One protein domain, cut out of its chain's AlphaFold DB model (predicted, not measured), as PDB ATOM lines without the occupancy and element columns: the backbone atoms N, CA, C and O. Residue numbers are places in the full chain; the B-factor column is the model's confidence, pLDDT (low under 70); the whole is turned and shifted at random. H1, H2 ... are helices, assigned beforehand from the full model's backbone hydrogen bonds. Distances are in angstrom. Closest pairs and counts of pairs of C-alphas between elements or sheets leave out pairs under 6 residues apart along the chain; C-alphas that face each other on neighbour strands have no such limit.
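AT A GLANCE: This is residues 178 to 245 and 257 to 352 of the 480 residues of the protein "TolA protein" of Algibacter lectus (UniProt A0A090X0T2). The model is a long, thin rod of three long helices, H2, H3 and H4, in an up-and-down bundle, each running against the one before it. The short H1 folds back beside the beginning of H2 at one end of the rod, while H2 and H4 make its full length. The printed part has 164 residues with four named helices, in the order H1, H2, H3, H4, and no named strand; the class is all helix. It is extended, with a radius of gyration of the C-alphas of 24.3 A and spans of 82 by 26 by 24 A.

IN THESE COORDINATES: H1 is residues 179 to 187, with C-alpha 179 at (-28.977, 12.026, 16.136). H2, residues 194 to 242, is 71.1 A long. H3, residues 257 to 293, is 54.7 A long. H4, residues 300 to 352, is 78.3 A long and ends with C-alpha 352 at (-5.841, -37.510, -19.976).

HOW THE PARTS SIT: H1 and H2 form a helical hairpin, at a shallow tilt of 29 degrees; their closest C-alphas, of Ala 180 and Lys 204, are 5.4 A apart. H2 touches H1 with residues 200 to 207 alone. H2 and H3 touch and run opposite ways at 27 degrees, a shallow tilt, closest at the C-alphas of Met 199 and Ile 283, 5.5 A. H2 and H4 touch and run the same way at a shallow tilt of 19 degrees, closest at the C-alphas of Leu 231 and Thr 337, 5.6 A. H3 and H4 form a helical hairpin, at a shallow tilt of 18 degrees, closest at the C-alphas of Glu 284 and Ile 309, 6.7 A; H4 touches H3 with residues 302 to 327 alone. H1 and H3 are apart. Every O i to N i+4 pair is within hydrogen-bond range in H1, H2 and H4, and 32 of 33 in H3.

THE WHOLE: The C-alphas farthest apart, of Asn 189 and Asn 352, are 82.9 A apart. Residues 246 to 256 are not printed, and C-alphas 245 and 257 are 32.1 A apart across the cut. The links H1 to H2 and H3 to H4 are short. The pLDDT is under 70 at residues 178, 189 to 191, 245 and 347 to 352.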
ATOM      1  N   SER A 178     -32.236   9.308  14.830       65.69
ATOM      2  CA  SER A 178     -32.541  10.525  15.622       65.69
ATOM      3  C   SER A 178     -31.334  11.372  16.042       65.69
ATOM      4  O   SER A 178     -31.565  12.359  16.715       65.69
ATOM      5  N   ARG A 179     -30.072  11.148  15.639       81.44
ATOM      6  CA  ARG A 179     -28.977  12.026  16.136       81.44
ATOM      7  C   ARG A 179     -29.200  13.512  15.822       81.44
ATOM      8  O   ARG A 179     -28.972  14.363  16.673       81.44
ATOM      9  N   ALA A 180     -29.699  13.844  14.632       81.81
ATOM     10  CA  ALA A 180     -30.114  15.215  14.326       81.81
ATOM     11  C   ALA A 180     -31.272  15.715  15.220       81.81
ATOM     12  O   ALA A 180     -31.303  16.889  15.576       81.81
ATOM     13  N   GLU A 181     -32.203  14.841  15.605       82.75
ATOM     14  CA  GLU A 181     -33.344  15.151  16.480       82.75
ATOM     15  C   GLU A 181     -32.915  15.277  17.954       82.75
ATOM     16  O   GLU A 181     -33.310  16.232  18.615       82.75
ATOM     17  N   GLU A 182     -32.031  14.404  18.440       83.50
ATOM     18  CA  GLU A 182     -31.372  14.472  19.748       83.50
ATOM     19  C   GLU A 182     -30.530  15.744  19.874       83.50
ATOM     20  O   GLU A 182     -30.561  16.410  20.905       83.50
ATOM     21  N   ILE A 183     -29.808  16.128  18.812       85.19
ATOM     22  CA  ILE A 183     -29.086  17.403  18.758       85.19
ATOM     23  C   ILE A 183     -30.076  18.569  18.868       85.19
ATOM     24  O   ILE A 183     -29.825  19.496  19.636       85.19
ATOM     25  N   VAL A 184     -31.204  18.536  18.149       86.00
ATOM     26  CA  VAL A 184     -32.248  19.573  18.247       86.00
ATOM     27  C   VAL A 184     -32.828  19.649  19.663       86.00
ATOM     28  O   VAL A 184     -32.952  20.748  20.206       86.00
ATOM     29  N   GLU A 185     -33.131  18.513  20.290       85.75
ATOM     30  CA  GLU A 185     -33.637  18.452  21.665       85.75
ATOM     31  C   GLU A 185     -32.602  18.971  22.678       85.75
ATOM     32  O   GLU A 185     -32.928  19.799  23.531       85.75
ATOM     33  N   ALA A 186     -31.337  18.565  22.542       84.69
ATOM     34  CA  ALA A 186     -30.243  18.972  23.421       84.69
ATOM     35  C   ALA A 186     -29.880  20.463  23.288       84.69
ATOM     36  O   ALA A 186     -29.456  21.088  24.264       84.69
ATOM     37  N   ILE A 187     -30.058  21.057  22.102       83.62
ATOM     38  CA  ILE A 187     -29.884  22.501  21.871       83.62
ATOM     39  C   ILE A 187     -30.977  23.312  22.595       83.62
ATOM     40  O   ILE A 187     -30.712  24.426  23.063       83.62
ATOM     41  N   GLY A 188     -32.189  22.761  22.740       80.94
ATOM     42  CA  GLY A 188     -33.293  23.382  23.474       80.94
ATOM     43  C   GLY A 188     -33.635  24.792  22.970       80.94
ATOM     44  O   GLY A 188     -33.807  25.018  21.776       80.94
ATOM     45  N   ASN A 189     -33.713  25.774  23.881       69.75
ATOM     46  CA  ASN A 189     -34.027  27.178  23.556       69.75
ATOM     47  C   ASN A 189     -32.795  28.025  23.165       69.75
ATOM     48  O   ASN A 189     -32.869  29.259  23.180       69.75
ATOM     49  N   ALA A 190     -31.639  27.411  22.890       68.94
ATOM     50  CA  ALA A 190     -30.451  28.168  22.506       68.94
ATOM     51  C   ALA A 190     -30.657  28.897  21.157       68.94
ATOM     52  O   ALA A 190     -31.410  28.423  20.303       68.94
ATOM     53  N   PRO A 191     -29.999  30.052  20.924       69.19
ATOM     54  CA  PRO A 191     -30.151  30.798  19.679       69.19
ATOM     55  C   PRO A 191     -29.736  29.963  18.463       69.19
ATOM     56  O   PRO A 191     -28.559  29.626  18.292       69.19
ATOM     57  N   MET A 192     -30.712  29.675  17.607       76.44
ATOM     58  CA  MET A 192     -30.549  28.896  16.385       76.44
ATOM     59  C   MET A 192     -30.040  29.816  15.273       76.44
ATOM     60  O   MET A 192     -30.807  30.498  14.594       76.44
ATOM     61  N   ASP A 193     -28.718  29.917  15.146       82.94
ATOM     62  CA  ASP A 193     -28.106  30.655  14.045       82.94
ATOM     63  C   ASP A 193     -28.101  29.820  12.754       82.94
ATOM     64  O   ASP A 193     -28.294  28.604  12.761       82.94
ATOM     65  N   VAL A 194     -27.862  30.488  11.622       85.44
ATOM     66  CA  VAL A 194     -27.833  29.837  10.301       85.44
ATOM     67  C   VAL A 194     -26.827  28.678  10.267       85.44
ATOM     68  O   VAL A 194     -27.110  27.645   9.674       85.44
ATOM     69  N   ALA A 195     -25.685  28.814  10.953       87.38
ATOM     70  CA  ALA A 195     -24.679  27.755  11.035       87.38
ATOM     71  C   ALA A 195     -25.194  26.523  11.795       87.38
ATOM     72  O   ALA A 195     -24.950  25.401  11.365       87.38
ATOM     73  N   THR A 196     -25.926  26.724  12.894       87.19
ATOM     74  CA  THR A 196     -26.547  25.644  13.672       87.19
ATOM     75  C   THR A 196     -27.565  24.893  12.828       87.19
ATOM     76  O   THR A 196     -27.506  23.670  12.790       87.19
ATOM     77  N   GLN A 197     -28.428  25.596  12.086       89.19
ATOM     78  CA  GLN A 197     -29.382  24.943  11.185       89.19
ATOM     79  C   GLN A 197     -28.673  24.116  10.106       89.19
ATOM     80  O   GLN A 197     -28.997  22.948   9.920       89.19
ATOM     81  N   SER A 198     -27.662  24.685   9.443       91.94
ATOM     82  CA  SER A 198     -26.907  23.962   8.416       91.94
ATOM     83  C   SER A 198     -26.193  22.726   8.971       91.94
ATOM     84  O   SER A 198     -26.139  21.703   8.295       91.94
ATOM     85  N   MET A 199     -25.680  22.779  10.205       91.88
ATOM     86  CA  MET A 199     -25.092  21.603  10.852       91.88
ATOM     87  C   MET A 199     -26.142  20.531  11.189       91.88
ATOM     88  O   MET A 199     -25.838  19.352  11.018       91.88
ATOM     89  N   ILE A 200     -27.368  20.901  11.592       90.19
ATOM     90  CA  ILE A 200     -28.482  19.948  11.794       90.19
ATOM     91  C   ILE A 200     -28.808  19.242  10.472       90.19
ATOM     92  O   ILE A 200     -28.853  18.012  10.419       90.19
ATOM     93  N   ASP A 201     -28.986  20.012   9.398       91.12
ATOM     94  CA  ASP A 201     -29.367  19.481   8.086       91.12
ATOM     95  C   ASP A 201     -28.288  18.534   7.535       91.12
ATOM     96  O   ASP A 201     -28.588  17.432   7.070       91.12
ATOM     97  N   LEU A 202     -27.011  18.920   7.645       93.56
ATOM     98  CA  LEU A 202     -25.889  18.067   7.249       93.56
ATOM     99  C   LEU A 202     -25.779  16.814   8.123       93.56
ATOM    100  O   LEU A 202     -25.506  15.740   7.594       93.56
ATOM    101  N   THR A 203     -26.029  16.923   9.430       91.38
ATOM    102  CA  THR A 203     -26.040  15.774  10.353       91.38
ATOM    103  C   THR A 203     -27.091  14.759   9.913       91.38
ATOM    104  O   THR A 203     -26.765  13.589   9.711       91.38
ATOM    105  N   LYS A 204     -28.315  15.212   9.625       90.00
ATOM    106  CA  LYS A 204     -29.374  14.349   9.092       90.00
ATOM    107  C   LYS A 204     -28.945  13.654   7.796       90.00
ATOM    108  O   LYS A 204     -29.075  12.441   7.666       90.00
ATOM    109  N   LEU A 205     -28.350  14.400   6.863       90.62
ATOM    110  CA  LEU A 205     -27.830  13.841   5.612       90.62
ATOM    111  C   LEU A 205     -26.681  12.837   5.824       90.62
ATOM    112  O   LEU A 205     -26.497  11.946   4.991       90.62
ATOM    113  N   THR A 206     -25.877  12.983   6.883       91.50
ATOM    114  CA  THR A 206     -24.836  12.003   7.239       91.50
ATOM    115  C   THR A 206     -25.407  10.734   7.861       91.50
ATOM    116  O   THR A 206     -24.851   9.664   7.610       91.50
ATOM    117  N   ASP A 207     -26.507  10.837   8.608       86.56
ATOM    118  CA  ASP A 207     -27.198   9.697   9.217       86.56
ATOM    119  C   ASP A 207     -27.942   8.888   8.138       86.56
ATOM    120  O   ASP A 207     -27.784   7.672   8.043       86.56
ATOM    121  N   GLU A 208     -28.640   9.559   7.213       84.94
ATOM    122  CA  GLU A 208     -29.248   8.917   6.035       84.94
ATOM    123  C   GLU A 208     -28.191   8.208   5.168       84.94
ATOM    124  O   GLU A 208     -28.383   7.075   4.718       84.94
ATOM    125  N   SER A 209     -27.029   8.844   4.971       89.88
ATOM    126  CA  SER A 209     -25.913   8.249   4.227       89.88
ATOM    127  C   SER A 209     -25.306   7.030   4.928       89.88
ATOM    128  O   SER A 209     -24.779   6.157   4.238       89.88
ATOM    129  N   LYS A 210     -25.354   6.959   6.266       89.00
ATOM    130  CA  LYS A 210     -24.862   5.814   7.049       89.00
ATOM    131  C   LYS A 210     -25.689   4.562   6.766       89.00
ATOM    132  O   LYS A 210     -25.120   3.499   6.552       89.00
ATOM    133  N   ILE A 211     -27.010   4.697   6.665       84.75
ATOM    134  CA  ILE A 211     -27.914   3.576   6.358       84.75
ATOM    135  C   ILE A 211     -27.571   2.968   4.992       84.75
ATOM    136  O   ILE A 211     -27.451   1.751   4.855       84.75
ATOM    137  N   ILE A 212     -27.363   3.821   3.983       87.50
ATOM    138  CA  ILE A 212     -26.971   3.383   2.635       87.50
ATOM    139  C   ILE A 212     -25.591   2.711   2.673       87.50
ATOM    140  O   ILE A 212     -25.391   1.662   2.067       87.50
ATOM    141  N   GLN A 213     -24.639   3.293   3.406       91.94
ATOM    142  CA  GLN A 213     -23.293   2.744   3.578       91.94
ATOM    143  C   GLN A 213     -23.318   1.339   4.202       91.94
ATOM    144  O   GLN A 213     -22.643   0.439   3.701       91.94
ATOM    145  N   GLU A 214     -24.101   1.134   5.262       87.94
ATOM    146  CA  GLU A 214     -24.239  -0.157   5.946       87.94
ATOM    147  C   GLU A 214     -24.890  -1.224   5.053       87.94
ATOM    148  O   GLU A 214     -24.397  -2.354   4.997       87.94
ATOM    149  N   ASP A 215     -25.941  -0.874   4.301       87.81
ATOM    150  CA  ASP A 215     -26.575  -1.781   3.330       87.81
ATOM    151  C   ASP A 215     -25.587  -2.211   2.234       87.81
ATOM    152  O   ASP A 215     -25.440  -3.405   1.959       87.81
ATOM    153  N   LEU A 216     -24.843  -1.266   1.651       93.00
ATOM    154  CA  LEU A 216     -23.858  -1.574   0.612       93.00
ATOM    155  C   LEU A 216     -22.708  -2.446   1.141       93.00
ATOM    156  O   LEU A 216     -22.318  -3.412   0.480       93.00
ATOM    157  N   LEU A 217     -22.195  -2.161   2.345       92.81
ATOM    158  CA  LEU A 217     -21.174  -2.990   2.999       92.81
ATOM    159  C   LEU A 217     -21.693  -4.405   3.293       92.81
ATOM    160  O   LEU A 217     -20.966  -5.381   3.082       92.81
ATOM    161  N   SER A 218     -22.950  -4.537   3.721       91.25
ATOM    162  CA  SER A 218     -23.593  -5.836   3.945       91.25
ATOM    163  C   SER A 218     -23.696  -6.645   2.649       91.25
ATOM    164  O   SER A 218     -23.253  -7.797   2.595       91.25
ATOM    165  N   ARG A 219     -24.171  -6.024   1.560       89.88
ATOM    166  CA  ARG A 219     -24.236  -6.659   0.233       89.88
ATOM    167  C   ARG A 219     -22.854  -7.069  -0.275       89.88
ATOM    168  O   ARG A 219     -22.709  -8.137  -0.874       89.88
ATOM    169  N   LEU A 220     -21.824  -6.251  -0.035       94.50
ATOM    170  CA  LEU A 220     -20.451  -6.568  -0.437       94.50
ATOM    171  C   LEU A 220     -19.926  -7.789   0.326       94.50
ATOM    172  O   LEU A 220     -19.331  -8.689  -0.271       94.50
ATOM    173  N   ASN A 221     -20.209  -7.858   1.627       93.69
ATOM    174  CA  ASN A 221     -19.887  -9.004   2.467       93.69
ATOM    175  C   ASN A 221     -20.600 -10.288   2.001       93.69
ATOM    176  O   ASN A 221     -19.993 -11.357   1.974       93.69
ATOM    177  N   GLU A 222     -21.854 -10.202   1.559       91.19
ATOM    178  CA  GLU A 222     -22.588 -11.346   0.997       91.19
ATOM    179  C   GLU A 222     -21.981 -11.868  -0.302       91.19
ATOM    180  O   GLU A 222     -21.828 -13.079  -0.482       91.19
ATOM    181  N   LYS A 223     -21.575 -10.964  -1.200       91.12
ATOM    182  CA  LYS A 223     -20.861 -11.351  -2.420       91.12
ATOM    183  C   LYS A 223     -19.522 -12.009  -2.100       91.12
ATOM    184  O   LYS A 223     -19.203 -13.037  -2.695       91.12
ATOM    185  N   MET A 224     -18.775 -11.472  -1.137       93.94
ATOM    186  CA  MET A 224     -17.532 -12.077  -0.654       93.94
ATOM    187  C   MET A 224     -17.767 -13.487  -0.098       93.94
ATOM    188  O   MET A 224     -17.073 -14.417  -0.505       93.94
ATOM    189  N   ALA A 225     -18.800 -13.684   0.726       91.50
ATOM    190  CA  ALA A 225     -19.151 -14.998   1.262       91.50
ATOM    191  C   ALA A 225     -19.520 -16.009   0.159       91.50
ATOM    192  O   ALA A 225     -19.101 -17.166   0.213       91.50
ATOM    193  N   SER A 226     -20.244 -15.578  -0.881       89.44
ATOM    194  CA  SER A 226     -20.535 -16.425  -2.048       89.44
ATOM    195  C   SER A 226     -19.260 -16.834  -2.792       89.44
ATOM    196  O   SER A 226     -19.107 -18.003  -3.143       89.44
ATOM    197  N   LYS A 227     -18.320 -15.902  -3.004       91.31
ATOM    198  CA  LYS A 227     -17.025 -16.201  -3.639       91.31
ATOM    199  C   LYS A 227     -16.176 -17.150  -2.790       91.31
ATOM    200  O   LYS A 227     -15.544 -18.047  -3.338       91.31
ATOM    201  N   GLN A 228     -16.192 -16.984  -1.467       93.69
ATOM    202  CA  GLN A 228     -15.516 -17.892  -0.542       93.69
ATOM    203  C   GLN A 228     -16.103 -19.306  -0.630       93.69
ATOM    204  O   GLN A 228     -15.354 -20.273  -0.738       93.69
ATOM    205  N   LYS A 229     -17.434 -19.429  -0.677       91.44
ATOM    206  CA  LYS A 229     -18.108 -20.717  -0.870       91.44
ATOM    207  C   LYS A 229     -17.704 -21.384  -2.187       91.44
ATOM    208  O   LYS A 229     -17.372 -22.564  -2.188       91.44
ATOM    209  N   ASP A 230     -17.689 -20.638  -3.292       88.94
ATOM    210  CA  ASP A 230     -17.259 -21.169  -4.593       88.94
ATOM    211  C   ASP A 230     -15.793 -21.653  -4.561       88.94
ATOM    212  O   ASP A 230     -15.469 -22.687  -5.150       88.94
ATOM    213  N   LEU A 231     -14.908 -20.941  -3.853       92.00
ATOM    214  CA  LEU A 231     -13.519 -21.355  -3.642       92.00
ATOM    215  C   LEU A 231     -13.424 -22.650  -2.825       92.00
ATOM    216  O   LEU A 231     -12.671 -23.550  -3.196       92.00
ATOM    217  N   ASP A 232     -14.171 -22.758  -1.729       91.94
ATOM    218  CA  ASP A 232     -14.152 -23.942  -0.866       91.94
ATOM    219  C   ASP A 232     -14.707 -25.175  -1.591       91.94
ATOM    220  O   ASP A 232     -14.133 -26.261  -1.506       91.94
ATOM    221  N   GLU A 233     -15.765 -24.999  -2.386       89.62
ATOM    222  CA  GLU A 233     -16.296 -26.050  -3.255       89.62
ATOM    223  C   GLU A 233     -15.272 -26.508  -4.305       89.62
ATOM    224  O   GLU A 233     -15.172 -27.706  -4.576       89.62
ATOM    225  N   LEU A 234     -14.501 -25.581  -4.887       87.00
ATOM    226  CA  LEU A 234     -13.451 -25.903  -5.857       87.00
ATOM    227  C   LEU A 234     -12.277 -26.648  -5.204       87.00
ATOM    228  O   LEU A 234     -11.767 -27.608  -5.783       87.00
ATOM    229  N   LYS A 235     -11.872 -26.242  -3.996       90.94
ATOM    230  CA  LYS A 235     -10.860 -26.959  -3.203       90.94
ATOM    231  C   LYS A 235     -11.315 -28.379  -2.898       90.94
ATOM    232  O   LYS A 235     -10.576 -29.317  -3.166       90.94
ATOM    233  N   GLN A 236     -12.550 -28.544  -2.424       88.69
ATOM    234  CA  GLN A 236     -13.117 -29.857  -2.126       88.69
ATOM    235  C   GLN A 236     -13.165 -30.755  -3.370       88.69
ATOM    236  O   GLN A 236     -12.797 -31.926  -3.287       88.69
ATOM    237  N   GLU A 237     -13.595 -30.226  -4.521       83.94
ATOM    238  CA  GLU A 237     -13.596 -30.966  -5.791       83.94
ATOM    239  C   GLU A 237     -12.178 -31.428  -6.162       83.94
ATOM    240  O   GLU A 237     -11.970 -32.599  -6.484       83.94
ATOM    241  N   ASN A 238     -11.194 -30.530  -6.072       83.81
ATOM    242  CA  ASN A 238      -9.799 -30.852  -6.362       83.81
ATOM    243  C   ASN A 238      -9.220 -31.885  -5.378       83.81
ATOM    244  O   ASN A 238      -8.546 -32.817  -5.806       83.81
ATOM    245  N   ASP A 239      -9.505 -31.763  -4.081       84.81
ATOM    246  CA  ASP A 239      -9.006 -32.680  -3.052       84.81
ATOM    247  C   ASP A 239      -9.609 -34.087  -3.193       84.81
ATOM    248  O   ASP A 239      -8.893 -35.083  -3.080       84.81
ATOM    249  N   LEU A 240     -10.911 -34.191  -3.491       82.19
ATOM    250  CA  LEU A 240     -11.566 -35.473  -3.782       82.19
ATOM    251  C   LEU A 240     -10.981 -36.127  -5.034       82.19
ATOM    252  O   LEU A 240     -10.733 -37.335  -5.050       82.19
ATOM    253  N   ARG A 241     -10.717 -35.324  -6.067       74.62
ATOM    254  CA  ARG A 241     -10.085 -35.798  -7.294       74.62
ATOM    255  C   ARG A 241      -8.665 -36.304  -7.046       74.62
ATOM    256  O   ARG A 241      -8.298 -37.342  -7.591       74.62
ATOM    257  N   ASP A 242      -7.896 -35.636  -6.192       75.69
ATOM    258  CA  ASP A 242      -6.556 -36.085  -5.799       75.69
ATOM    259  C   ASP A 242      -6.585 -37.389  -4.981       75.69
ATOM    260  O   ASP A 242      -5.631 -38.163  -5.019       75.69
ATOM    261  N   GLN A 243      -7.704 -37.694  -4.317       76.00
ATOM    262  CA  GLN A 243      -7.965 -38.991  -3.680       76.00
ATOM    263  C   GLN A 243      -8.487 -40.067  -4.655       76.00
ATOM    264  O   GLN A 243      -8.819 -41.173  -4.228       76.00
ATOM    265  N   GLY A 244      -8.587 -39.766  -5.955       71.00
ATOM    266  CA  GLY A 244      -9.104 -40.682  -6.976       71.00
ATOM    267  C   GLY A 244     -10.631 -40.820  -6.988       71.00
ATOM    268  O   GLY A 244     -11.164 -41.722  -7.633       71.00
ATOM    269  N   ILE A 245     -11.358 -39.946  -6.286       69.06
ATOM    270  CA  ILE A 245     -12.823 -39.941  -6.257       69.06
ATOM    271  C   ILE A 245     -13.316 -38.971  -7.333       69.06
ATOM    272  O   ILE A 245     -13.264 -37.754  -7.167       69.06
ATOM    273  N   ALA A 257     -20.793 -11.289 -15.620       81.69
ATOM    274  CA  ALA A 257     -21.848 -10.445 -15.057       81.69
ATOM    275  C   ALA A 257     -21.716 -10.304 -13.532       81.69
ATOM    276  O   ALA A 257     -21.904  -9.223 -12.982       81.69
ATOM    277  N   GLU A 258     -21.343 -11.389 -12.854       85.12
ATOM    278  CA  GLU A 258     -21.146 -11.396 -11.407       85.12
ATOM    279  C   GLU A 258     -19.955 -10.522 -10.985       85.12
ATOM    280  O   GLU A 258     -20.061  -9.759 -10.027       85.12
ATOM    281  N   ASN A 259     -18.843 -10.588 -11.721       88.56
ATOM    282  CA  ASN A 259     -17.668  -9.762 -11.458       88.56
ATOM    283  C   ASN A 259     -17.943  -8.284 -11.761       88.56
ATOM    284  O   ASN A 259     -17.536  -7.430 -10.983       88.56
ATOM    285  N   ALA A 260     -18.675  -7.973 -12.836       89.62
ATOM    286  CA  ALA A 260     -19.084  -6.600 -13.129       89.62
ATOM    287  C   ALA A 260     -19.963  -6.014 -12.009       89.62
ATOM    288  O   ALA A 260     -19.733  -4.890 -11.571       89.62
ATOM    289  N   ALA A 261     -20.920  -6.796 -11.495       89.38
ATOM    290  CA  ALA A 261     -21.748  -6.389 -10.362       89.38
ATOM    291  C   ALA A 261     -20.930  -6.191  -9.072       89.38
ATOM    292  O   ALA A 261     -21.232  -5.295  -8.289       89.38
ATOM    293  N   LEU A 262     -19.892  -7.005  -8.849       93.44
ATOM    294  CA  LEU A 262     -18.999  -6.863  -7.698       93.44
ATOM    295  C   LEU A 262     -18.157  -5.582  -7.773       93.44
ATOM    296  O   LEU A 262     -18.036  -4.885  -6.770       93.44
ATOM    297  N   GLU A 263     -17.592  -5.263  -8.939       93.69
ATOM    298  CA  GLU A 263     -16.814  -4.030  -9.119       93.69
ATOM    299  C   GLU A 263     -17.696  -2.779  -9.018       93.69
ATOM    300  O   GLU A 263     -17.302  -1.811  -8.371       93.69
ATOM    301  N   ALA A 264     -18.921  -2.820  -9.556       94.50
ATOM    302  CA  ALA A 264     -19.898  -1.748  -9.362       94.50
ATOM    303  C   ALA A 264     -20.213  -1.531  -7.871       94.50
ATOM    304  O   ALA A 264     -20.167  -0.406  -7.386       94.50
ATOM    305  N   LEU A 265     -20.432  -2.613  -7.118       94.94
ATOM    306  CA  LEU A 265     -20.722  -2.533  -5.685       94.94
ATOM    307  C   LEU A 265     -19.546  -1.972  -4.868       94.94
ATOM    308  O   LEU A 265     -19.767  -1.208  -3.930       94.94
ATOM    309  N   LYS A 266     -18.298  -2.315  -5.217       96.06
ATOM    310  CA  LYS A 266     -17.107  -1.710  -4.593       96.06
ATOM    311  C   LYS A 266     -17.058  -0.200  -4.832       96.06
ATOM    312  O   LYS A 266     -16.802   0.542  -3.886       96.06
ATOM    313  N   ALA A 267     -17.334   0.232  -6.063       96.69
ATOM    314  CA  ALA A 267     -17.370   1.646  -6.421       96.69
ATOM    315  C   ALA A 267     -18.500   2.392  -5.690       96.69
ATOM    316  O   ALA A 267     -18.276   3.482  -5.174       96.69
ATOM    317  N   ASP A 268     -19.689   1.796  -5.575       95.25
ATOM    318  CA  ASP A 268     -20.808   2.389  -4.832       95.25
ATOM    319  C   ASP A 268     -20.467   2.581  -3.345       95.25
ATOM    320  O   ASP A 268     -20.721   3.650  -2.785       95.25
ATOM    321  N   VAL A 269     -19.832   1.583  -2.712       96.44
ATOM    322  CA  VAL A 269     -19.342   1.686  -1.325       96.44
ATOM    323  C   VAL A 269     -18.326   2.824  -1.185       96.44
ATOM    324  O   VAL A 269     -18.445   3.641  -0.270       96.44
ATOM    325  N   GLU A 270     -17.347   2.903  -2.089       97.12
ATOM    326  CA  GLU A 270     -16.312   3.944  -2.078       97.12
ATOM    327  C   GLU A 270     -16.904   5.348  -2.255       97.12
ATOM    328  O   GLU A 270     -16.557   6.269  -1.510       97.12
ATOM    329  N   ASN A 271     -17.847   5.501  -3.184       96.44
ATOM    330  CA  ASN A 271     -18.533   6.763  -3.442       96.44
ATOM    331  C   ASN A 271     -19.330   7.226  -2.217       96.44
ATOM    332  O   ASN A 271     -19.237   8.387  -1.820       96.44
ATOM    333  N   VAL A 272     -20.093   6.331  -1.580       96.25
ATOM    334  CA  VAL A 272     -20.882   6.678  -0.388       96.25
ATOM    335  C   VAL A 272     -19.981   7.015   0.801       96.25
ATOM    336  O   VAL A 272     -20.251   7.989   1.505       96.25
ATOM    337  N   ILE A 273     -18.886   6.274   1.006       95.88
ATOM    338  CA  ILE A 273     -17.875   6.604   2.020       95.88
ATOM    339  C   ILE A 273     -17.292   7.994   1.748       95.88
ATOM    340  O   ILE A 273     -17.300   8.832   2.646       95.88
ATOM    341  N   THR A 274     -16.861   8.277   0.521       96.38
ATOM    342  CA  THR A 274     -16.247   9.565   0.155       96.38
ATOM    343  C   THR A 274     -17.216  10.735   0.340       96.38
ATOM    344  O   THR A 274     -16.873  11.728   0.980       96.38
ATOM    345  N   ASN A 275     -18.462  10.592  -0.111       95.38
ATOM    346  CA  ASN A 275     -19.488  11.623   0.049       95.38
ATOM    347  C   ASN A 275     -19.819  11.889   1.529       95.38
ATOM    348  O   ASN A 275     -20.025  13.036   1.928       95.38
ATOM    349  N   ARG A 276     -19.871  10.843   2.368       95.19
ATOM    350  CA  ARG A 276     -20.100  10.999   3.814       95.19
ATOM    351  C   ARG A 276     -18.915  11.702   4.485       95.19
ATOM    352  O   ARG A 276     -19.130  12.593   5.299       95.19
ATOM    353  N   ASP A 277     -17.689  11.373   4.083       96.56
ATOM    354  CA  ASP A 277     -16.450  12.042   4.504       96.56
ATOM    355  C   ASP A 277     -16.483  13.555   4.237       96.56
ATOM    356  O   ASP A 277     -16.101  14.355   5.092       96.56
ATOM    357  N   GLU A 278     -16.929  13.955   3.046       96.94
ATOM    358  CA  GLU A 278     -17.038  15.363   2.652       96.94
ATOM    359  C   GLU A 278     -18.063  16.117   3.504       96.94
ATOM    360  O   GLU A 278     -17.759  17.199   4.010       96.94
ATOM    361  N   LYS A 279     -19.233  15.517   3.750       96.06
ATOM    362  CA  LYS A 279     -20.259  16.103   4.627       96.06
ATOM    363  C   LYS A 279     -19.769  16.253   6.069       96.06
ATOM    364  O   LYS A 279     -20.009  17.287   6.685       96.06
ATOM    365  N   ILE A 280     -19.041  15.267   6.605       96.44
ATOM    366  CA  ILE A 280     -18.454  15.350   7.956       96.44
ATOM    367  C   ILE A 280     -17.456  16.518   8.035       96.44
ATOM    368  O   ILE A 280     -17.502  17.305   8.982       96.44
ATOM    369  N   LYS A 281     -16.607  16.696   7.012       97.56
ATOM    370  CA  LYS A 281     -15.681  17.841   6.926       97.56
ATOM    371  C   LYS A 281     -16.415  19.181   6.843       97.56
ATOM    372  O   LYS A 281     -15.940  20.174   7.392       97.56
ATOM    373  N   GLU A 282     -17.558  19.232   6.164       97.00
ATOM    374  CA  GLU A 282     -18.384  20.438   6.091       97.00
ATOM    375  C   GLU A 282     -18.995  20.797   7.455       97.00
ATOM    376  O   GLU A 282     -18.910  21.955   7.874       97.00
ATOM    377  N   ILE A 283     -19.506  19.806   8.198       95.31
ATOM    378  CA  ILE A 283     -19.981  19.990   9.580       95.31
ATOM    379  C   ILE A 283     -18.845  20.521  10.465       95.31
ATOM    380  O   ILE A 283     -19.017  21.515  11.171       95.31
ATOM    381  N   GLU A 284     -17.655  19.920  10.385       96.38
ATOM    382  CA  GLU A 284     -16.482  20.362  11.145       96.38
ATOM    383  C   GLU A 284     -16.065  21.799  10.792       96.38
ATOM    384  O   GLU A 284     -15.692  22.596  11.663       96.38
ATOM    385  N   LYS A 285     -16.154  22.175   9.512       96.81
ATOM    386  CA  LYS A 285     -15.881  23.543   9.066       96.81
ATOM    387  C   LYS A 285     -16.871  24.535   9.682       96.81
ATOM    388  O   LYS A 285     -16.430  25.541  10.242       96.81
ATOM    389  N   LEU A 286     -18.174  24.250   9.626       94.19
ATOM    390  CA  LEU A 286     -19.218  25.102  10.211       94.19
ATOM    391  C   LEU A 286     -19.057  25.238  11.729       94.19
ATOM    392  O   LEU A 286     -19.127  26.347  12.266       94.19
ATOM    393  N   TYR A 287     -18.742  24.136  12.407       93.25
ATOM    394  CA  TYR A 287     -18.415  24.122  13.830       93.25
ATOM    395  C   TYR A 287     -17.241  25.058  14.156       93.25
ATOM    396  O   TYR A 287     -17.325  25.917  15.040       93.25
ATOM    397  N   ASN A 288     -16.149  24.961  13.394       92.75
ATOM    398  CA  ASN A 288     -14.974  25.809  13.576       92.75
ATOM    399  C   ASN A 288     -15.257  27.292  13.275       92.75
ATOM    400  O   ASN A 288     -14.712  28.177  13.941       92.75
ATOM    401  N   GLU A 289     -16.112  27.596  12.297       91.56
ATOM    402  CA  GLU A 289     -16.565  28.961  12.011       91.56
ATOM    403  C   GLU A 289     -17.419  29.534  13.146       91.56
ATOM    404  O   GLU A 289     -17.204  30.680  13.559       91.56
ATOM    405  N   ARG A 290     -18.334  28.734  13.703       89.81
ATOM    406  CA  ARG A 290     -19.136  29.120  14.868       89.81
ATOM    407  C   ARG A 290     -18.251  29.400  16.078       89.81
ATOM    408  O   ARG A 290     -18.402  30.453  16.696       89.81
ATOM    409  N   ARG A 291     -17.257  28.554  16.366       89.69
ATOM    410  CA  ARG A 291     -16.301  28.755  17.475       89.69
ATOM    411  C   ARG A 291     -15.508  30.057  17.403       89.69
ATOM    412  O   ARG A 291     -15.105  30.589  18.437       89.69
ATOM    413  N   LYS A 292     -15.276  30.600  16.203       90.06
ATOM    414  CA  LYS A 292     -14.638  31.921  16.045       90.06
ATOM    415  C   LYS A 292     -15.549  33.053  16.529       90.06
ATOM    416  O   LYS A 292     -15.048  34.045  17.061       90.06
ATOM    417  N   LYS A 293     -16.867  32.901  16.349       88.00
ATOM    418  CA  LYS A 293     -17.903  33.873  16.742       88.00
ATOM    419  C   LYS A 293     -18.299  33.708  18.213       88.00
ATOM    420  O   LYS A 293     -18.349  34.689  18.949       88.00
ATOM    421  N   VAL A 294     -18.513  32.470  18.650       85.44
ATOM    422  CA  VAL A 294     -18.909  32.098  20.013       85.44
ATOM    423  C   VAL A 294     -17.707  31.486  20.731       85.44
ATOM    424  O   VAL A 294     -17.458  30.286  20.654       85.44
ATOM    425  N   LYS A 295     -16.936  32.334  21.424       81.81
ATOM    426  CA  LYS A 295     -15.654  31.949  22.050       81.81
ATOM    427  C   LYS A 295     -15.794  31.176  23.369       81.81
ATOM    428  O   LYS A 295     -14.784  30.702  23.892       81.81
ATOM    429  N   SER A 296     -17.002  31.080  23.929       81.75
ATOM    430  CA  SER A 296     -17.242  30.335  25.169       81.75
ATOM    431  C   SER A 296     -16.982  28.846  24.943       81.75
ATOM    432  O   SER A 296     -17.589  28.229  24.068       81.75
ATOM    433  N   LYS A 297     -16.084  28.262  25.745       72.75
ATOM    434  CA  LYS A 297     -15.784  26.822  25.710       72.75
ATOM    435  C   LYS A 297     -16.907  25.973  26.316       72.75
ATOM    436  O   LYS A 297     -16.915  24.770  26.111       72.75
ATOM    437  N   GLN A 298     -17.820  26.600  27.054       80.62
ATOM    438  CA  GLN A 298     -18.979  25.976  27.692       80.62
ATOM    439  C   GLN A 298     -20.285  26.300  26.952       80.62
ATOM    440  O   GLN A 298     -21.359  26.113  27.512       80.62
ATOM    441  N   ASP A 299     -20.211  26.838  25.728       85.75
ATOM    442  CA  ASP A 299     -21.402  27.000  24.889       85.75
ATOM    443  C   ASP A 299     -22.031  25.617  24.632       85.75
ATOM    444  O   ASP A 299     -21.347  24.764  24.059       85.75
ATOM    445  N   PRO A 300     -23.294  25.377  25.036       85.31
ATOM    446  CA  PRO A 300     -23.918  24.059  24.924       85.31
ATOM    447  C   PRO A 300     -23.913  23.518  23.492       85.31
ATOM    448  O   PRO A 300     -23.594  22.354  23.278       85.31
ATOM    449  N   VAL A 301     -24.167  24.381  22.502       87.50
ATOM    450  CA  VAL A 301     -24.190  24.006  21.079       87.50
ATOM    451  C   VAL A 301     -22.803  23.555  20.612       87.50
ATOM    452  O   VAL A 301     -22.677  22.529  19.952       87.50
ATOM    453  N   ASN A 302     -21.738  24.272  20.986       89.12
ATOM    454  CA  ASN A 302     -20.372  23.861  20.652       89.12
ATOM    455  C   ASN A 302     -19.964  22.529  21.310       89.12
ATOM    456  O   ASN A 302     -19.186  21.787  20.715       89.12
ATOM    457  N   VAL A 303     -20.430  22.233  22.526       88.75
ATOM    458  CA  VAL A 303     -20.143  20.944  23.181       88.75
ATOM    459  C   VAL A 303     -20.852  19.813  22.436       88.75
ATOM    460  O   VAL A 303     -20.192  18.877  21.997       88.75
ATOM    461  N   ILE A 304     -22.155  19.968  22.178       89.25
ATOM    462  CA  ILE A 304     -22.974  18.981  21.455       89.25
ATOM    463  C   ILE A 304     -22.367  18.648  20.084       89.25
ATOM    464  O   ILE A 304     -22.237  17.480  19.723       89.25
ATOM    465  N   TYR A 305     -21.953  19.661  19.315       90.25
ATOM    466  CA  TYR A 305     -21.386  19.421  17.986       90.25
ATOM    467  C   TYR A 305     -19.981  18.830  18.000       90.25
ATOM    468  O   TYR A 305     -19.636  18.116  17.060       90.25
ATOM    469  N   LEU A 306     -19.178  19.096  19.031       91.75
ATOM    470  CA  LEU A 306     -17.880  18.442  19.165       91.75
ATOM    471  C   LEU A 306     -18.065  16.929  19.312       91.75
ATOM    472  O   LEU A 306     -17.503  16.173  18.522       91.75
ATOM    473  N   ASP A 307     -18.927  16.516  20.242       90.00
ATOM    474  CA  ASP A 307     -19.228  15.106  20.499       90.00
ATOM    475  C   ASP A 307     -19.821  14.432  19.246       90.00
ATOM    476  O   ASP A 307     -19.430  13.326  18.862       90.00
ATOM    477  N   ALA A 308     -20.714  15.135  18.539       91.06
ATOM    478  CA  ALA A 308     -21.314  14.662  17.297       91.06
ATOM    479  C   ALA A 308     -20.283  14.458  16.167       91.06
ATOM    480  O   ALA A 308     -20.384  13.484  15.418       91.06
ATOM    481  N   ILE A 309     -19.304  15.359  16.025       93.94
ATOM    482  CA  ILE A 309     -18.223  15.253  15.031       93.94
ATOM    483  C   ILE A 309     -17.283  14.092  15.378       93.94
ATOM    484  O   ILE A 309     -16.908  13.323  14.490       93.94
ATOM    485  N   GLU A 310     -16.919  13.936  16.653       92.75
ATOM    486  CA  GLU A 310     -16.067  12.831  17.110       92.75
ATOM    487  C   GLU A 310     -16.712  11.470  16.823       92.75
ATOM    488  O   GLU A 310     -16.058  10.570  16.284       92.75
ATOM    489  N   LEU A 311     -18.012  11.337  17.102       90.75
ATOM    490  CA  LEU A 311     -18.770  10.128  16.790       90.75
ATOM    491  C   LEU A 311     -18.817   9.857  15.280       90.75
ATOM    492  O   LEU A 311     -18.521   8.742  14.852       90.75
ATOM    493  N   LEU A 312     -19.114  10.877  14.467       93.75
ATOM    494  CA  LEU A 312     -19.140  10.760  13.006       93.75
ATOM    495  C   LEU A 312     -17.824  10.237  12.435       93.75
ATOM    496  O   LEU A 312     -17.825   9.316  11.617       93.75
ATOM    497  N   TYR A 313     -16.698  10.804  12.870       95.62
ATOM    498  CA  TYR A 313     -15.385  10.359  12.415       95.62
ATOM    499  C   TYR A 313     -15.071   8.931  12.859       95.62
ATOM    500  O   TYR A 313     -14.484   8.173  12.083       95.62
ATOM    501  N   LYS A 314     -15.477   8.544  14.074       93.25
ATOM    502  CA  LYS A 314     -15.304   7.178  14.575       93.25
ATOM    503  C   LYS A 314     -16.066   6.167  13.716       93.25
ATOM    504  O   LYS A 314     -15.458   5.226  13.209       93.25
ATOM    505  N   GLU A 315     -17.362   6.377  13.511       90.62
ATOM    506  CA  GLU A 315     -18.202   5.494  12.690       90.62
ATOM    507  C   GLU A 315     -17.676   5.385  11.259       90.62
ATOM    508  O   GLU A 315     -17.601   4.307  10.669       90.62
ATOM    509  N   GLN A 316     -17.263   6.517  10.698       94.88
ATOM    510  CA  GLN A 316     -16.734   6.571   9.350       94.88
ATOM    511  C   GLN A 316     -15.387   5.842   9.226       94.88
ATOM    512  O   GLN A 316     -15.109   5.202   8.208       94.88
ATOM    513  N   GLN A 317     -14.549   5.885  10.265       95.00
ATOM    514  CA  GLN A 317     -13.321   5.096  10.319       95.00
ATOM    515  C   GLN A 317     -13.613   3.591  10.395       95.00
ATOM    516  O   GLN A 317     -12.908   2.801   9.765       95.00
ATOM    517  N   GLU A 318     -14.638   3.179  11.139       90.75
ATOM    518  CA  GLU A 318     -15.077   1.781  11.202       90.75
ATOM    519  C   GLU A 318     -15.563   1.286   9.830       90.75
ATOM    520  O   GLU A 318     -15.133   0.220   9.383       90.75
ATOM    521  N   ALA A 319     -16.352   2.093   9.111       92.81
ATOM    522  CA  ALA A 319     -16.803   1.784   7.753       92.81
ATOM    523  C   ALA A 319     -15.637   1.628   6.759       92.81
ATOM    524  O   ALA A 319     -15.601   0.659   5.997       92.81
ATOM    525  N   LYS A 320     -14.638   2.522   6.806       96.88
ATOM    526  CA  LYS A 320     -13.420   2.422   5.976       96.88
ATOM    527  C   LYS A 320     -12.635   1.144   6.254       96.88
ATOM    528  O   LYS A 320     -12.281   0.425   5.327       96.88
ATOM    529  N   ARG A 321     -12.428   0.803   7.531       95.06
ATOM    530  CA  ARG A 321     -11.751  -0.449   7.914       95.06
ATOM    531  C   ARG A 321     -12.517  -1.681   7.432       95.06
ATOM    532  O   ARG A 321     -11.901  -2.655   7.000       95.06
ATOM    533  N   ALA A 322     -13.849  -1.656   7.505       92.88
ATOM    534  CA  ALA A 322     -14.686  -2.734   6.990       92.88
ATOM    535  C   ALA A 322     -14.547  -2.873   5.464       92.88
ATOM    536  O   ALA A 322     -14.336  -3.984   4.977       92.88
ATOM    537  N   GLN A 323     -14.590  -1.759   4.725       96.00
ATOM    538  CA  GLN A 323     -14.366  -1.730   3.277       96.00
ATOM    539  C   GLN A 323     -12.988  -2.298   2.909       96.00
ATOM    540  O   GLN A 323     -12.912  -3.227   2.107       96.00
ATOM    541  N   GLU A 324     -11.911  -1.786   3.514       96.19
ATOM    542  CA  GLU A 324     -10.532  -2.232   3.259       96.19
ATOM    543  C   GLU A 324     -10.380  -3.739   3.490       96.19
ATOM    544  O   GLU A 324      -9.851  -4.462   2.643       96.19
ATOM    545  N   ARG A 325     -10.920  -4.243   4.608       96.31
ATOM    546  CA  ARG A 325     -10.901  -5.674   4.928       96.31
ATOM    547  C   ARG A 325     -11.646  -6.507   3.886       96.31
ATOM    548  O   ARG A 325     -11.142  -7.558   3.484       96.31
ATOM    549  N   LEU A 326     -12.839  -6.078   3.469       94.88
ATOM    550  CA  LEU A 326     -13.643  -6.796   2.476       94.88
ATOM    551  C   LEU A 326     -12.950  -6.833   1.112       94.88
ATOM    552  O   LEU A 326     -12.892  -7.893   0.490       94.88
ATOM    553  N   VAL A 327     -12.387  -5.707   0.672       95.38
ATOM    554  CA  VAL A 327     -11.651  -5.613  -0.595       95.38
ATOM    555  C   VAL A 327     -10.409  -6.505  -0.573       95.38
ATOM    556  O   VAL A 327     -10.234  -7.298  -1.497       95.38
ATOM    557  N   SER A 328      -9.615  -6.463   0.502       96.50
ATOM    558  CA  SER A 328      -8.442  -7.335   0.665       96.50
ATOM    559  C   SER A 328      -8.826  -8.817   0.641       96.50
ATOM    560  O   SER A 328      -8.214  -9.606  -0.073       96.50
ATOM    561  N   THR A 329      -9.882  -9.203   1.364       95.06
ATOM    562  CA  THR A 329     -10.341 -10.603   1.412       95.06
ATOM    563  C   THR A 329     -10.805 -11.087   0.033       95.06
ATOM    564  O   THR A 329     -10.533 -12.218  -0.361       95.06
ATOM    565  N   LEU A 330     -11.488 -10.234  -0.736       95.81
ATOM    566  CA  LEU A 330     -11.896 -10.548  -2.108       95.81
ATOM    567  C   LEU A 330     -10.697 -10.764  -3.042       95.81
ATOM    568  O   LEU A 330     -10.766 -11.613  -3.934       95.81
ATOM    569  N   GLU A 331      -9.612 -10.015  -2.852       95.62
ATOM    570  CA  GLU A 331      -8.378 -10.186  -3.620       95.62
ATOM    571  C   GLU A 331      -7.668 -11.501  -3.269       95.62
ATOM    572  O   GLU A 331      -7.303 -12.259  -4.172       95.62
ATOM    573  N   ASP A 332      -7.598 -11.848  -1.983       96.06
ATOM    574  CA  ASP A 332      -7.075 -13.140  -1.527       96.06
ATOM    575  C   ASP A 332      -7.884 -14.316  -2.097       96.06
ATOM    576  O   ASP A 332      -7.316 -15.279  -2.626       96.06
ATOM    577  N   ILE A 333      -9.222 -14.227  -2.063       93.38
ATOM    578  CA  ILE A 333     -10.115 -15.242  -2.644       93.38
ATOM    579  C   ILE A 333      -9.864 -15.386  -4.146       93.38
ATOM    580  O   ILE A 333      -9.817 -16.509  -4.657       93.38
ATOM    581  N   LYS A 334      -9.689 -14.274  -4.868       93.88
ATOM    582  CA  LYS A 334      -9.393 -14.286  -6.306       93.88
ATOM    583  C   LYS A 334      -8.087 -15.030  -6.591       93.88
ATOM    584  O   LYS A 334      -8.081 -15.937  -7.423       93.88
ATOM    585  N   ILE A 335      -7.014 -14.700  -5.872       93.38
ATOM    586  CA  ILE A 335      -5.705 -15.353  -6.027       93.38
ATOM    587  C   ILE A 335      -5.813 -16.854  -5.726       93.38
ATOM    588  O   ILE A 335      -5.367 -17.681  -6.524       93.38
ATOM    589  N   ALA A 336      -6.449 -17.224  -4.612       93.12
ATOM    590  CA  ALA A 336      -6.642 -18.622  -4.232       93.12
ATOM    591  C   ALA A 336      -7.488 -19.397  -5.258       93.12
ATOM    592  O   ALA A 336      -7.167 -20.536  -5.599       93.12
ATOM    593  N   THR A 337      -8.527 -18.769  -5.814       90.31
ATOM    594  CA  THR A 337      -9.361 -19.363  -6.869       90.31
ATOM    595  C   THR A 337      -8.547 -19.645  -8.128       90.31
ATOM    596  O   THR A 337      -8.673 -20.720  -8.717       90.31
ATOM    597  N   ASP A 338      -7.678 -18.720  -8.538       88.50
ATOM    598  CA  ASP A 338      -6.816 -18.913  -9.706       88.50
ATOM    599  C   ASP A 338      -5.795 -20.041  -9.495       88.50
ATOM    600  O   ASP A 338      -5.495 -20.789 -10.432       88.50
ATOM    601  N   ILE A 339      -5.280 -20.203  -8.272       89.62
ATOM    602  CA  ILE A 339      -4.395 -21.318  -7.907       89.62
ATOM    603  C   ILE A 339      -5.126 -22.658  -8.069       89.62
ATOM    604  O   ILE A 339      -4.628 -23.550  -8.762       89.62
ATOM    605  N   GLU A 340      -6.327 -22.787  -7.507       89.12
ATOM    606  CA  GLU A 340      -7.108 -24.026  -7.588       89.12
ATOM    607  C   GLU A 340      -7.579 -24.338  -9.018       89.12
ATOM    608  O   GLU A 340      -7.568 -25.497  -9.446       89.12
ATOM    609  N   ARG A 341      -7.912 -23.316  -9.820       86.00
ATOM    610  CA  ARG A 341      -8.196 -23.500 -11.256       86.00
ATOM    611  C   ARG A 341      -6.983 -24.051 -12.000       86.00
ATOM    612  O   ARG A 341      -7.117 -24.991 -12.783       86.00
ATOM    613  N   LYS A 342      -5.787 -23.510 -11.743       83.88
ATOM    614  CA  LYS A 342      -4.540 -24.011 -12.347       83.88
ATOM    615  C   LYS A 342      -4.241 -25.452 -11.922       83.88
ATOM    616  O   LYS A 342      -3.817 -26.236 -12.771       83.88
ATOM    617  N   ARG A 343      -4.492 -25.823 -10.659       83.94
ATOM    618  CA  ARG A 343      -4.367 -27.211 -10.163       83.94
ATOM    619  C   ARG A 343      -5.276 -28.162 -10.947       83.94
ATOM    620  O   ARG A 343      -4.791 -29.160 -11.479       83.94
ATOM    621  N   ARG A 344      -6.551 -27.797 -11.125       78.75
ATOM    622  CA  ARG A 344      -7.530 -28.577 -11.902       78.75
ATOM    623  C   ARG A 344      -7.086 -28.825 -13.346       78.75
ATOM    624  O   ARG A 344      -7.213 -29.949 -13.836       78.75
ATOM    625  N   ILE A 345      -6.567 -27.790 -14.015       72.75
ATOM    626  CA  ILE A 345      -6.095 -27.862 -15.410       72.75
ATOM    627  C   ILE A 345      -4.868 -28.772 -15.521       72.75
ATOM    628  O   ILE A 345      -4.859 -29.684 -16.344       72.75
ATOM    629  N   LYS A 346      -3.856 -28.576 -14.664       70.06
ATOM    630  CA  LYS A 346      -2.643 -29.412 -14.671       70.06
ATOM    631  C   LYS A 346      -2.974 -30.895 -14.504       70.06
ATOM    632  O   LYS A 346      -2.438 -31.726 -15.229       70.06
ATOM    633  N   LYS A 347      -3.896 -31.216 -13.594       67.56
ATOM    634  CA  LYS A 347      -4.326 -32.593 -13.344       67.56
ATOM    635  C   LYS A 347      -5.152 -33.169 -14.501       67.56
ATOM    636  O   LYS A 347      -4.979 -34.328 -14.842       67.56
ATOM    637  N   ALA A 348      -6.009 -32.369 -15.147       59.91
ATOM    638  CA  ALA A 348      -6.750 -32.786 -16.349       59.91
ATOM    639  C   ALA A 348      -5.831 -33.146 -17.517       59.91
ATOM    640  O   ALA A 348      -6.092 -34.133 -18.192       59.91
ATOM    641  N   ASN A 349      -4.737 -32.410 -17.703       58.28
ATOM    642  CA  ASN A 349      -3.759 -32.746 -18.734       58.28
ATOM    643  C   ASN A 349      -3.008 -34.051 -18.413       58.28
ATOM    644  O   ASN A 349      -2.812 -34.855 -19.315       58.28
ATOM    645  N   TYR A 350      -2.640 -34.275 -17.146       54.94
ATOM    646  CA  TYR A 350      -1.935 -35.490 -16.716       54.94
ATOM    647  C   TYR A 350      -2.819 -36.746 -16.783       54.94
ATOM    648  O   TYR A 350      -2.418 -37.748 -17.361       54.94
ATOM    649  N   ASP A 351      -4.041 -36.689 -16.241       55.22
ATOM    650  CA  ASP A 351      -4.948 -37.846 -16.236       55.22
ATOM    651  C   ASP A 351      -5.388 -38.226 -17.668       55.22
ATOM    652  O   ASP A 351      -5.554 -39.402 -17.977       55.22
ATOM    653  N   ASN A 352      -5.519 -37.247 -18.572       64.38
ATOM    654  CA  ASN A 352      -5.841 -37.510 -19.976       64.38
ATOM    655  C   ASN A 352      -4.669 -38.146 -20.743       64.38
ATOM    656  O   ASN A 352      -4.893 -38.856 -21.715       64.38
TER     657      ASN A 352